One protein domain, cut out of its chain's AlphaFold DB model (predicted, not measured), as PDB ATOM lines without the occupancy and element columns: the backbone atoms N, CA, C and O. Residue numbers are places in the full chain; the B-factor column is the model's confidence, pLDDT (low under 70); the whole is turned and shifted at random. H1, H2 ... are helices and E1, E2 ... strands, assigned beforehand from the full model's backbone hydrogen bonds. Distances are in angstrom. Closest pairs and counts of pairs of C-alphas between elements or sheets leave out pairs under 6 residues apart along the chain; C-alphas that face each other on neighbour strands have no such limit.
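This is residues 6 to 106 of the 107 residues of an uncharacterized protein of Eubacterium plexicaudatum ASF492 (UniProt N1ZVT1). One long helix, H1, is the spine of a rod-shaped domain, with a two-strand hairpin, E1 and E2, near its first part and a small pair of strands, E3 and E4, with the short helix H2 beyond them past its last residue. H3 then comes back from E4 and packs on the second half of H1 at a steep tilt. The printed part has 101 residues with three named helices and four named strands, in the order E1 E2 H1 E3 H2 E4 H3; both sheets have two antiparallel strands, and the class is mixed, helices and strands. The whole is extended, with a radius of gyration of the C-alphas of 20.2 A and spans of 65 by 30 by 21 A.

Find C-alpha 13 at (131.769, 84.544, 137.539), where strand E1 begins; it covers residues 13 to 16. Strand E2 covers residues 22 to 26 and is 10.6 A long. Next find C-alpha 33 at (121.503, 88.861, 145.937); from there H1 runs through residues 33 to 60, 40.6 A, to C-alpha 60 at (135.340, 105.333, 111.453). Read on to E3 at residues 69 to 71, H2 at residues 76 to 80 and E4 at residues 88 to 90. H3, residues 93 to 106, runs 20.1 A and ends at C-alpha 106, (141.800, 104.285, 131.614).

Look first at the hairpin of E1 and E2, antiparallel at 158 degrees, where N 15 and O 24 are 2.8 A apart and N 26 and O 13 are 2.8 A apart, within hydrogen-bond range. Residues 6 to 7 pair, antiparallel, with residues 13 to 14 of E1. Toward H1, the closest C-alphas of E2 and the helix are those of Val 26 and Ala 35, 6.0 A apart; for E1 they are those of Ile 13 and Ala 38, 7.3 A. Farther along, H1 touches H3 with residues 49 to 57 alone; the closest C-alphas are those of Lys 53 and Val 100, 6.2 A apart. The two helices run opposite ways at a steep tilt of 51 degrees. E3 and E4 are antiparallel at 151 degrees, with N 70 and O 89 at 2.7 A, within hydrogen-bond range. H2 touches no helix and is apart from H1 and H3; E1 is apart from H3. In H1, H2 and H3, every O i to N i+4 pair is within hydrogen-bond range.

The C-alphas of Asn 31 and Glu 80, the two farthest apart, are 65.7 A from each other. The printed part has no cut, and no link between named elements is long. The mean pLDDT of the printed part is 89.9, and no printed residue is under 70.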
ATOM      1  N   SER A   6     135.132  88.348 135.711       86.50
ATOM      2  CA  SER A   6     135.389  87.484 134.551       86.50
ATOM      3  C   SER A   6     134.403  86.330 134.526       86.50
ATOM      4  O   SER A   6     134.155  85.712 135.557       86.50
ATOM      5  N   LYS A   7     133.849  86.012 133.355       87.12
ATOM      6  CA  LYS A   7     132.935  84.878 133.197       87.12
ATOM      7  C   LYS A   7     133.679  83.681 132.631       87.12
ATOM      8  O   LYS A   7     134.294  83.765 131.571       87.12
ATOM      9  N   ASN A   8     133.585  82.565 133.334       88.88
ATOM     10  CA  ASN A   8     134.206  81.306 132.961       88.88
ATOM     11  C   ASN A   8     133.358  80.547 131.931       88.88
ATOM     12  O   ASN A   8     132.148  80.756 131.806       88.88
ATOM     13  N   ASN A   9     133.981  79.596 131.228       89.38
ATOM     14  CA  ASN A   9     133.310  78.757 130.223       89.38
ATOM     15  C   ASN A   9     132.152  77.926 130.800       89.38
ATOM     16  O   ASN A   9     131.205  77.589 130.091       89.38
ATOM     17  N   ASP A  10     132.221  77.585 132.087       88.50
ATOM     18  CA  ASP A  10     131.164  76.862 132.795       88.50
ATOM     19  C   ASP A  10     129.999  77.770 133.232       88.50
ATOM     20  O   ASP A  10     128.994  77.270 133.740       88.50
ATOM     21  N   GLY A  11     130.106  79.085 133.003       83.62
ATOM     22  CA  GLY A  11     129.132  80.114 133.348       83.62
ATOM     23  C   GLY A  11     129.270  80.700 134.755       83.62
ATOM     24  O   GLY A  11     128.433  81.526 135.116       83.62
ATOM     25  N   SER A  12     130.271  80.288 135.540       89.50
ATOM     26  CA  SER A  12     130.613  80.949 136.806       89.50
ATOM     27  C   SER A  12     131.233  82.332 136.572       89.50
ATOM     28  O   SER A  12     131.713  82.624 135.474       89.50
ATOM     29  N   ILE A  13     131.184  83.199 137.586       89.94
ATOM     30  CA  ILE A  13     131.769  84.544 137.539       89.94
ATOM     31  C   ILE A  13     132.809  84.686 138.644       89.94
ATOM     32  O   ILE A  13     132.479  84.596 139.824       89.94
ATOM     33  N   ASP A  14     134.043  84.965 138.253       90.69
ATOM     34  CA  ASP A  14     135.124  85.326 139.158       90.69
ATOM     35  C   ASP A  14     135.067  86.817 139.467       90.69
ATOM     36  O   ASP A  14     135.051  87.646 138.558       90.69
ATOM     37  N   ILE A  15     135.059  87.142 140.755       88.19
ATOM     38  CA  ILE A  15     135.240  88.484 141.293       88.19
ATOM     39  C   ILE A  15     136.724  88.639 141.613       88.19
ATOM     40  O   ILE A  15     137.277  87.882 142.416       88.19
ATOM     41  N   MET A  16     137.369  89.597 140.960       88.31
ATOM     42  CA  MET A  16     138.803  89.834 141.030       88.31
ATOM     43  C   MET A  16     139.130  91.044 141.898       88.31
ATOM     44  O   MET A  16     138.415  92.048 141.897       88.31
ATOM     45  N   ASP A  17     140.259  90.970 142.596       84.31
ATOM     46  CA  ASP A  17     140.850  92.130 143.247       84.31
ATOM     47  C   ASP A  17     141.417  93.131 142.220       84.31
ATOM     48  O   ASP A  17     141.496  92.900 141.009       84.31
ATOM     49  N   ARG A  18     141.909  94.264 142.727       81.62
ATOM     50  CA  ARG A  18     142.552  95.310 141.913       81.62
ATOM     51  C   ARG A  18     143.821  94.862 141.171       81.62
ATOM     52  O   ARG A  18     144.323  95.610 140.330       81.62
ATOM     53  N   TYR A  19     144.391  93.713 141.522       82.00
ATOM     54  CA  TYR A  19     145.585  93.140 140.907       82.00
ATOM     55  C   TYR A  19     145.231  92.071 139.855       82.00
ATOM     56  O   TYR A  19     146.084  91.738 139.021       82.00
ATOM     57  N   GLY A  20     143.970  91.633 139.803       82.06
ATOM     58  CA  GLY A  20     143.445  90.618 138.893       82.06
ATOM     59  C   GLY A  20     143.471  89.198 139.464       82.06
ATOM     60  O   GLY A  20     143.413  88.249 138.688       82.06
ATOM     61  N   PHE A  21     143.615  89.032 140.782       85.12
ATOM     62  CA  PHE A  21     143.488  87.730 141.439       85.12
ATOM     63  C   PHE A  21     142.039  87.488 141.852       85.12
ATOM     64  O   PHE A  21     141.398  88.378 142.404       85.12
ATOM     65  N   THR A  22     141.526  86.281 141.617       89.00
ATOM     66  CA  THR A  22     140.176  85.893 142.043       89.00
ATOM     67  C   THR A  22     140.075  85.890 143.572       89.00
ATOM     68  O   THR A  22     140.749  85.104 144.237       89.00
ATOM     69  N   GLU A  23     139.213  86.743 144.128       87.75
ATOM     70  CA  GLU A  23     138.858  86.745 145.556       87.75
ATOM     71  C   GLU A  23     137.668  85.822 145.842       87.75
ATOM     72  O   GLU A  23     137.601  85.192 146.898       87.75
ATOM     73  N   TYR A  24     136.723  85.739 144.901       86.44
ATOM     74  CA  TYR A  24     135.499  84.953 145.035       86.44
ATOM     75  C   TYR A  24     135.018  84.448 143.675       86.44
ATOM     76  O   TYR A  24     135.106  85.171 142.689       86.44
ATOM     77  N   THR A  25     134.431  83.252 143.631       89.81
ATOM     78  CA  THR A  25     133.778  82.716 142.430       89.81
ATOM     79  C   THR A  25     132.301  82.485 142.720       89.81
ATOM     80  O   THR A  25     131.951  81.675 143.578       89.81
ATOM     81  N   VAL A  26     131.435  83.170 141.976       89.12
ATOM     82  CA  VAL A  26     129.991  82.925 141.949       89.12
ATOM     83  C   VAL A  26     129.737  81.725 141.043       89.12
ATOM     84  O   VAL A  26     129.954  81.801 139.831       89.12
ATOM     85  N   ALA A  27     129.251  80.613 141.592       87.38
ATOM     86  CA  ALA A  27     128.950  79.441 140.771       87.38
ATOM     87  C   ALA A  27     127.766  79.719 139.826       87.38
ATOM     88  O   ALA A  27     126.822  80.417 140.191       87.38
ATOM     89  N   LYS A  28     127.745  79.098 138.636       82.81
ATOM     90  CA  LYS A  28     126.657  79.274 137.646       82.81
ATOM     91  C   LYS A  28     125.248  79.078 138.229       82.81
ATOM     92  O   LYS A  28     124.301  79.720 137.789       82.81
ATOM     93  N   ASN A  29     125.111  78.161 139.187       83.75
ATOM     94  CA  ASN A  29     123.830  77.788 139.792       83.75
ATOM     95  C   ASN A  29     123.586  78.472 141.151       83.75
ATOM     96  O   ASN A  29     122.613  78.147 141.834       83.75
ATOM     97  N   GLU A  30     124.485  79.357 141.584       83.44
ATOM     98  CA  GLU A  30     124.351  80.072 142.848       83.44
ATOM     99  C   GLU A  30     123.200  81.075 142.761       83.44
ATOM    100  O   GLU A  30     123.101  81.864 141.824       83.44
ATOM    101  N   ASN A  31     122.310  81.043 143.751       78.81
ATOM    102  CA  ASN A  31     121.141  81.910 143.810       78.81
ATOM    103  C   ASN A  31     121.183  82.751 145.084       78.81
ATOM    104  O   ASN A  31     121.259  82.231 146.194       78.81
ATOM    105  N   GLY A  32     121.107  84.068 144.917       85.81
ATOM    106  CA  GLY A  32     121.206  85.038 146.000       85.81
ATOM    107  C   GLY A  32     121.374  86.452 145.454       85.81
ATOM    108  O   GLY A  32     121.513  86.651 144.246       85.81
ATOM    109  N   ILE A  33     121.349  87.452 146.338       84.69
ATOM    110  CA  ILE A  33     121.503  88.861 145.937       84.69
ATOM    111  C   ILE A  33     122.869  89.085 145.268       84.69
ATOM    112  O   ILE A  33     122.922  89.712 144.215       84.69
ATOM    113  N   VAL A  34     123.943  88.508 145.818       83.44
ATOM    114  CA  VAL A  34     125.308  88.622 145.273       83.44
ATOM    115  C   VAL A  34     125.395  88.043 143.860       83.44
ATOM    116  O   VAL A  34     125.826  88.742 142.949       83.44
ATOM    117  N   ALA A  35     124.903  86.818 143.646       82.25
ATOM    118  CA  ALA A  35     124.927  86.178 142.332       82.25
ATOM    119  C   ALA A  35     124.132  86.962 141.272       82.25
ATOM    120  O   ALA A  35     124.568  87.091 140.127       82.25
ATOM    121  N   ARG A  36     122.981  87.536 141.651       85.19
ATOM    122  CA  ARG A  36     122.179  88.383 140.753       85.19
ATOM    123  C   ARG A  36     122.907  89.672 140.383       85.19
ATOM    124  O   ARG A  36     122.963  90.002 139.205       85.19
ATOM    125  N   LEU A  37     123.476  90.370 141.367       86.38
ATOM    126  CA  LEU A  37     124.205  91.617 141.132       86.38
ATOM    127  C   LEU A  37     125.467  91.390 140.292       86.38
ATOM    128  O   LEU A  37     125.727  92.179 139.391       86.38
ATOM    129  N   ALA A  38     126.207  90.303 140.532       84.56
ATOM    130  CA  ALA A  38     127.389  89.956 139.743       84.56
ATOM    131  C   ALA A  38     127.044  89.717 138.265       84.56
ATOM    132  O   ALA A  38     127.710  90.256 137.387       84.56
ATOM    133  N   ASN A  39     125.966  88.975 137.980       82.94
ATOM    134  CA  ASN A  39     125.501  88.777 136.603       82.94
ATOM    135  C   ASN A  39     125.066  90.093 135.946       82.94
ATOM    136  O   ASN A  39     125.483  90.371 134.829       82.94
ATOM    137  N   GLN A  40     124.277  90.921 136.640       86.44
ATOM    138  CA  GLN A  40     123.827  92.210 136.101       86.44
ATOM    139  C   GLN A  40     124.994  93.162 135.817       86.44
ATOM    140  O   GLN A  40     124.994  93.840 134.792       86.44
ATOM    141  N   LEU A  41     125.984  93.217 136.713       84.62
ATOM    142  CA  LEU A  41     127.169  94.046 136.521       84.62
ATOM    143  C   LEU A  41     128.016  93.532 135.351       84.62
ATOM    144  O   LEU A  41     128.411  94.330 134.509       84.62
ATOM    145  N   TYR A  42     128.218  92.216 135.241       84.50
ATOM    146  CA  TYR A  42     128.923  91.614 134.108       84.50
ATOM    147  C   TYR A  42     128.220  91.895 132.769       84.50
ATOM    148  O   TYR A  42     128.857  92.291 131.794       84.50
ATOM    149  N   GLU A  43     126.894  91.737 132.716       85.62
ATOM    150  CA  GLU A  43     126.091  92.079 131.535       85.62
ATOM    151  C   GLU A  43     126.221  93.561 131.174       85.62
ATOM    152  O   GLU A  43     126.346  93.891 129.996       85.62
ATOM    153  N   TYR A  44     126.238  94.447 132.171       86.38
ATOM    154  CA  TYR A  44     126.424  95.878 131.961       86.38
ATOM    155  C   TYR A  44     127.831  96.226 131.450       86.38
ATOM    156  O   TYR A  44     127.950  97.003 130.505       86.38
ATOM    157  N   GLU A  45     128.892  95.647 132.024       82.69
ATOM    158  CA  GLU A  45     130.278  95.858 131.572       82.69
ATOM    159  C   GLU A  45     130.484  95.390 130.127       82.69
ATOM    160  O   GLU A  45     131.105  96.090 129.317       82.69
ATOM    161  N   ASN A  46     129.927  94.228 129.782       85.25
ATOM    162  CA  ASN A  46     129.961  93.725 128.414       85.25
ATOM    163  C   ASN A  46     129.135  94.603 127.481       85.25
ATOM    164  O   ASN A  46     129.630  94.996 126.432       85.25
ATOM    165  N   PHE A  47     127.915  94.975 127.878       88.69
ATOM    166  CA  PHE A  47     127.083  95.876 127.089       88.69
ATOM    167  C   PHE A  47     127.808  97.193 126.806       88.69
ATOM    168  O   PHE A  47     127.824  97.644 125.668       88.69
ATOM    169  N   PHE A  48     128.453  97.796 127.805       87.94
ATOM    170  CA  PHE A  48     129.237  99.010 127.601       87.94
ATOM    171  C   PHE A  48     130.381  98.797 126.598       87.94
ATOM    172  O   PHE A  48     130.560  99.622 125.704       87.94
ATOM    173  N   THR A  49     131.120  97.690 126.722       90.12
ATOM    174  CA  THR A  49     132.254  97.361 125.839       90.12
ATOM    175  C   THR A  49     131.792  97.189 124.386       90.12
ATOM    176  O   THR A  49     132.325  97.851 123.497       90.12
ATOM    177  N   GLU A  50     130.746  96.392 124.156       93.44
ATOM    178  CA  GLU A  50     130.160  96.174 122.825       93.44
ATOM    179  C   GLU A  50     129.605  97.476 122.233       93.44
ATOM    180  O   GLU A  50     129.864  97.814 121.083       93.44
ATOM    181  N   ARG A  51     128.897  98.281 123.038       95.19
ATOM    182  CA  ARG A  51     128.357  99.568 122.574       95.19
ATOM    183  C   ARG A  51     129.447 100.578 122.236       95.19
ATOM    184  O   ARG A  51     129.249 101.372 121.318       95.19
ATOM    185  N   LEU A  52     130.564 100.582 122.963       95.06
ATOM    186  CA  LEU A  52     131.706 101.433 122.642       95.06
ATOM    187  C   LEU A  52     132.342 101.003 121.316       95.06
ATOM    188  O   LEU A  52     132.572 101.860 120.464       95.06
ATOM    189  N   LYS A  53     132.551  99.693 121.122       96.06
ATOM    190  CA  LYS A  53     133.044  99.128 119.859       96.06
ATOM    191  C   LYS A  53     132.134  99.508 118.694       96.06
ATOM    192  O   LYS A  53     132.612 100.108 117.738       96.06
ATOM    193  N   ASP A  54     130.824  99.285 118.815       95.69
ATOM    194  CA  ASP A  54     129.834  99.660 117.797       95.69
ATOM    195  C   ASP A  54     129.938 101.137 117.401       95.69
ATOM    196  O   ASP A  54     129.894 101.484 116.221       95.69
ATOM    197  N   VAL A  55     130.026 102.037 118.385       96.00
ATOM    198  CA  VAL A  55     130.105 103.480 118.126       96.00
ATOM    199  C   VAL A  55     131.383 103.827 117.370       96.00
ATOM    200  O   VAL A  55     131.321 104.629 116.443       96.00
ATOM    201  N   LEU A  56     132.515 103.224 117.734       95.75
ATOM    202  CA  LEU A  56     133.797 103.478 117.078       95.75
ATOM    203  C   LEU A  56     133.840 102.902 115.660       95.75
ATOM    204  O   LEU A  56     134.217 103.631 114.746       95.75
ATOM    205  N   MET A  57     133.383 101.661 115.463       94.94
ATOM    206  CA  MET A  57     133.255 101.042 114.136       94.94
ATOM    207  C   MET A  57     132.419 101.932 113.207       94.94
ATOM    208  O   MET A  57     132.869 102.299 112.127       94.94
ATOM    209  N   ASN A  58     131.249 102.388 113.673       94.31
ATOM    210  CA  ASN A  58     130.386 103.285 112.897       94.31
ATOM    211  C   ASN A  58     131.002 104.671 112.665       94.31
ATOM    212  O   ASN A  58     130.788 105.268 111.616       94.31
ATOM    213  N   TYR A  59     131.724 105.223 113.644       94.94
ATOM    214  CA  TYR A  59     132.339 106.543 113.513       94.94
ATOM    215  C   TYR A  59     133.461 106.553 112.470       94.94
ATOM    216  O   TYR A  59     133.597 107.525 111.729       94.94
ATOM    217  N   PHE A  60     134.251 105.480 112.415       95.00
ATOM    218  CA  PHE A  60     135.340 105.333 111.453       95.00
ATOM    219  C   PHE A  60     134.913 104.697 110.125       95.00
ATOM    220  O   PHE A  60     135.721 104.677 109.203       95.00
ATOM    221  N   ASP A  61     133.654 104.257 110.019       93.50
ATOM    222  CA  ASP A  61     133.078 103.513 108.888       93.50
ATOM    223  C   ASP A  61     133.748 102.150 108.623       93.50
ATOM    224  O   ASP A  61     133.775 101.650 107.499       93.50
ATOM    225  N   VAL A  62     134.251 101.509 109.685       92.12
ATOM    226  CA  VAL A  62     134.755 100.128 109.658       92.12
ATOM    227  C   VAL A  62     133.544  99.178 109.716       92.12
ATOM    228  O   VAL A  62     132.711  99.339 110.614       92.12
ATOM    229  N   PRO A  63     133.396  98.164 108.836       77.00
ATOM    230  CA  PRO A  63     134.351  97.650 107.844       77.00
ATOM    231  C   PRO A  63     134.020  98.049 106.388       77.00
ATOM    232  O   PRO A  63     134.266  97.263 105.474       77.00
ATOM    233  N   SER A  64     133.355  99.185 106.166       82.38
ATOM    234  CA  SER A  64     132.888  99.598 104.839       82.38
ATOM    235  C   SER A  64     133.978 100.341 104.059       82.38
ATOM    236  O   SER A  64     134.731  99.705 103.329       82.38
ATOM    237  N   ASP A  65     134.043 101.668 104.180       80.38
ATOM    238  CA  ASP A  65     135.003 102.534 103.480       80.38
ATOM    239  C   ASP A  65     135.660 103.438 104.526       80.38
ATOM    240  O   ASP A  65     135.256 104.582 104.749       80.38
ATOM    241  N   THR A  66     136.603 102.859 105.269       82.81
ATOM    242  CA  THR A  66     137.157 103.482 106.466       82.81
ATOM    243  C   THR A  66     137.852 104.800 106.128       82.81
ATOM    244  O   THR A  66     138.793 104.868 105.340       82.81
ATOM    245  N   TYR A  67     137.471 105.874 106.823       81.56
ATOM    246  CA  TYR A  67     138.078 107.200 106.631       81.56
ATOM    247  C   TYR A  67     139.329 107.439 107.496       81.56
ATOM    248  O   TYR A  67     139.847 108.560 107.549       81.56
ATOM    249  N   ALA A  68     139.800 106.420 108.217       92.25
ATOM    250  CA  ALA A  68     140.896 106.512 109.175       92.25
ATOM    251  C   ALA A  68     142.045 105.555 108.847       92.25
ATOM    252  O   ALA A  68     141.861 104.358 108.667       92.25
ATOM    253  N   TYR A  69     143.258 106.102 108.841       93.75
ATOM    254  CA  TYR A  69     144.483 105.353 108.607       93.75
ATOM    255  C   TYR A  69     145.508 105.662 109.697       93.75
ATOM    256  O   TYR A  69     145.698 106.820 110.086       93.75
ATOM    257  N   ASN A  70     146.203 104.631 110.165       93.31
ATOM    258  CA  ASN A  70     147.361 104.741 111.035       93.31
ATOM    259  C   ASN A  70     148.621 104.938 110.200       93.31
ATOM    260  O   ASN A  70     148.903 104.182 109.279       93.31
ATOM    261  N   LEU A  71     149.419 105.941 110.560       95.19
ATOM    262  CA  LEU A  71     150.768 106.084 110.026       95.19
ATOM    263  C   LEU A  71     151.674 105.025 110.669       95.19
ATOM    264  O   LEU A  71     151.891 105.062 111.882       95.19
ATOM    265  N   THR A  72     152.258 104.145 109.862       94.75
ATOM    266  CA  THR A  72     153.184 103.096 110.326       94.75
ATOM    267  C   THR A  72     154.642 103.568 110.321       94.75
ATOM    268  O   THR A  72     155.486 103.052 111.059       94.75
ATOM    269  N   ARG A  73     154.952 104.607 109.536       94.81
ATOM    270  CA  ARG A  73     156.291 105.202 109.435       94.81
ATOM    271  C   ARG A  73     156.551 106.311 110.458       94.81
ATOM    272  O   ARG A  73     155.657 106.938 111.020       94.81
ATOM    273  N   HIS A  74     157.827 106.626 110.677       95.62
ATOM    274  CA  HIS A  74     158.223 107.762 111.503       95.62
ATOM    275  C   HIS A  74     157.840 109.117 110.875       95.62
ATOM    276  O   HIS A  74     158.069 109.368 109.690       95.62
ATOM    277  N   LYS A  75     157.343 110.047 111.702       94.81
ATOM    278  CA  LYS A  75     156.800 111.352 111.269       94.81
ATOM    279  C   LYS A  75     157.801 112.269 110.553       94.81
ATOM    280  O   LYS A  75     157.381 113.185 109.854       94.81
ATOM    281  N   THR A  76     159.107 112.042 110.687       95.44
ATOM    282  CA  THR A  76     160.139 112.821 109.967       95.44
ATOM    283  C   THR A  76     160.045 112.676 108.446       95.44
ATOM    284  O   THR A  76     160.439 113.592 107.727       95.44
ATOM    285  N   ALA A  77     159.447 111.589 107.945       93.88
ATOM    286  CA  ALA A  77     159.223 111.387 106.515       93.88
ATOM    287  C   ALA A  77     158.333 112.478 105.883       93.88
ATOM    288  O   ALA A  77     158.489 112.782 104.701       93.88
ATOM    289  N   PHE A  78     157.461 113.131 106.668       94.62
ATOM    290  CA  PHE A  78     156.700 114.293 106.194       94.62
ATOM    291  C   PHE A  78     157.614 115.472 105.846       94.62
ATOM    292  O   PHE A  78     157.458 116.074 104.789       94.62
ATOM    293  N   SER A  79     158.579 115.799 106.713       95.31
ATOM    294  CA  SER A  79     159.511 116.914 106.479       95.31
ATOM    295  C   SER A  79     160.526 116.628 105.377       95.31
ATOM    296  O   SER A  79     160.976 117.551 104.705       95.31
ATOM    297  N   GLU A  80     160.880 115.358 105.185       95.19
ATOM    298  CA  GLU A  80     161.796 114.922 104.128       95.19
ATOM    299  C   GLU A  80     161.090 114.747 102.774       95.19
ATOM    300  O   GLU A  80     161.756 114.599 101.752       95.19
ATOM    301  N   GLY A  81     159.750 114.773 102.752       94.81
ATOM    302  CA  GLY A  81     158.953 114.590 101.539       94.81
ATOM    303  C   GLY A  81     159.011 113.168 100.977       94.81
ATOM    304  O   GLY A  81     158.848 112.981  99.776       94.81
ATOM    305  N   THR A  82     159.271 112.168 101.826       95.19
ATOM    306  CA  THR A  82     159.479 110.764 101.422       95.19
ATOM    307  C   THR A  82     158.310 109.844 101.778       95.19
ATOM    308  O   THR A  82     158.464 108.624 101.727       95.19
ATOM    309  N   MET A  83     157.162 110.419 102.146       96.56
ATOM    310  CA  MET A  83     155.947 109.688 102.506       96.56
ATOM    311  C   MET A  83     155.282 109.057 101.277       96.56
ATOM    312  O   MET A  83     155.147 109.725 100.247       96.56
ATOM    313  N   SER A  84     154.808 107.819 101.398       94.38
ATOM    314  CA  SER A  84     153.922 107.185 100.414       94.38
ATOM    315  C   SER A  84     152.633 106.675 101.062       94.38
ATOM    316  O   SER A  84     152.481 106.718 102.279       94.38
ATOM    317  N   LEU A  85     151.682 106.209 100.246       91.56
ATOM    318  CA  LEU A  85     150.459 105.572 100.750       91.56
ATOM    319  C   LEU A  85     150.742 104.234 101.448       91.56
ATOM    320  O   LEU A  85     149.988 103.860 102.334       91.56
ATOM    321  N   ASP A  86     151.848 103.565 101.112       94.75
ATOM    322  CA  ASP A  86     152.261 102.311 101.761       94.75
ATOM    323  C   ASP A  86     152.695 102.520 103.223       94.75
ATOM    324  O   ASP A  86     152.805 101.565 103.987       94.75
ATOM    325  N   ASP A  87     152.944 103.771 103.624       96.12
ATOM    326  CA  ASP A  87     153.279 104.146 105.001       96.12
ATOM    327  C   ASP A  87     152.028 104.266 105.902       96.12
ATOM    328  O   ASP A  87     152.130 104.705 107.053       96.12
ATOM    329  N   PHE A  88     150.851 103.903 105.385       94.88
ATOM    330  CA  PHE A  88     149.570 103.978 106.075       94.88
ATOM    331  C   PHE A  88     148.856 102.625 106.081       94.88
ATOM    332  O   PHE A  88     148.829 101.914 105.082       94.88
ATOM    333  N   GLU A  89     148.239 102.306 107.212       93.81
ATOM    334  CA  GLU A  89     147.414 101.117 107.411       93.81
ATOM    335  C   GLU A  89     145.989 101.549 107.756       93.81
ATOM    336  O   GLU A  89     145.792 102.418 108.604       93.81
ATOM    337  N   GLU A  90     145.002 101.000 107.056       93.56
ATOM    338  CA  GLU A  90     143.588 101.314 107.279       93.56
ATOM    339  C   GLU A  90     143.136 100.817 108.651       93.56
ATOM    340  O   GLU A  90     143.601  99.781 109.118       93.56
ATOM    341  N   PHE A  91     142.233 101.545 109.312       95.25
ATOM    342  CA  PHE A  91     141.642 101.039 110.548       95.25
ATOM    343  C   PHE A  91     140.790  99.809 110.245       95.25
ATOM    344  O   PHE A  91     139.868  99.851 109.430       95.25
ATOM    345  N   ASP A  92     141.072  98.739 110.970       94.19
ATOM    346  CA  ASP A  92     140.304  97.509 110.977       94.19
ATOM    347  C   ASP A  92     139.700  97.259 112.366       94.19
ATOM    348  O   ASP A  92     139.801  98.074 113.288       94.19
ATOM    349  N   GLU A  93     139.027  96.121 112.515       94.56
ATOM    350  CA  GLU A  93     138.398  95.743 113.777       94.56
ATOM    351  C   GLU A  93     139.418  95.558 114.916       94.56
ATOM    352  O   GLU A  93     139.106  95.897 116.059       94.56
ATOM    353  N   GLU A  94     140.639  95.093 114.620       94.62
ATOM    354  CA  GLU A  94     141.688  94.883 115.627       94.62
ATOM    355  C   GLU A  94     142.159  96.218 116.220       94.62
ATOM    356  O   GLU A  94     142.264  96.362 117.442       94.62
ATOM    357  N   ILE A  95     142.348  97.237 115.376       94.88
ATOM    358  CA  ILE A  95     142.676  98.595 115.822       94.88
ATOM    359  C   ILE A  95     141.549  99.170 116.693       94.88
ATOM    360  O   ILE A  95     141.821  99.822 117.709       94.88
ATOM    361  N   ILE A  96     140.282  98.934 116.336       96.00
ATOM    362  CA  ILE A  96     139.153  99.375 117.167       96.00
ATOM    363  C   ILE A  96     139.146  98.651 118.517       96.00
ATOM    364  O   ILE A  96     138.953  99.306 119.545       96.00
ATOM    365  N   ASP A  97     139.405  97.346 118.546       95.50
ATOM    366  CA  ASP A  97     139.492  96.568 119.786       95.50
ATOM    367  C   ASP A  97     140.596  97.085 120.716       95.50
ATOM    368  O   ASP A  97     140.383  97.222 121.928       95.50
ATOM    369  N   ASP A  98     141.742  97.472 120.157       95.50
ATOM    370  CA  ASP A  98     142.832  98.089 120.910       95.50
ATOM    371  C   ASP A  98     142.432  99.446 121.513       95.50
ATOM    372  O   ASP A  98     142.730  99.722 122.684       95.50
ATOM    373  N   ILE A  99     141.696 100.283 120.771       95.25
ATOM    374  CA  ILE A  99     141.172 101.566 121.277       95.25
ATOM    375  C   ILE A  99     140.152 101.332 122.399       95.25
ATOM    376  O   ILE A  99     140.232 101.978 123.450       95.25
ATOM    377  N   VAL A 100     139.208 100.405 122.206       95.25
ATOM    378  CA  VAL A 100     138.189 100.040 123.207       95.25
ATOM    379  C   VAL A 100     138.860  99.583 124.497       95.25
ATOM    380  O   VAL A 100     138.519 100.062 125.584       95.25
ATOM    381  N   LYS A 101     139.857  98.701 124.380       92.88
ATOM    382  CA  LYS A 101     140.639  98.211 125.513       92.88
ATOM    383  C   LYS A 101     141.373  99.343 126.222       92.88
ATOM    384  O   LYS A 101     141.275  99.444 127.443       92.88
ATOM    385  N   TYR A 102     142.053 100.222 125.485       93.75
ATOM    386  CA  TYR A 102     142.749 101.361 126.079       93.75
ATOM    387  C   TYR A 102     141.794 102.270 126.861       93.75
ATOM    388  O   TYR A 102     142.094 102.639 127.997       93.75
ATOM    389  N   ILE A 103     140.636 102.614 126.291       92.88
ATOM    390  CA  ILE A 103     139.634 103.446 126.969       92.88
ATOM    391  C   ILE A 103     139.168 102.756 128.249       92.88
ATOM    392  O   ILE A 103     139.229 103.364 129.312       92.88
ATOM    393  N   LYS A 104     138.778 101.481 128.170       87.19
ATOM    394  CA  LYS A 104     138.328 100.688 129.321       87.19
ATOM    395  C   LYS A 104     139.384 100.588 130.428       87.19
ATOM    396  O   LYS A 104     139.069 100.626 131.617       87.19
ATOM    397  N   ASP A 105     140.655 100.503 130.054       85.62
ATOM    398  CA  ASP A 105     141.754 100.449 131.012       85.62
ATOM    399  C   ASP A 105     142.024 101.804 131.697       85.62
ATOM    400  O   ASP A 105     142.624 101.811 132.779       85.62
ATOM    401  N   ASN A 106     141.527 102.919 131.146       84.50
ATOM    402  CA  ASN A 106     141.800 104.285 131.614       84.50
ATOM    403  C   ASN A 106     140.567 105.089 132.078       84.50
ATOM    404  O   ASN A 106     140.733 106.229 132.518       84.50
TER     405      ASN A 106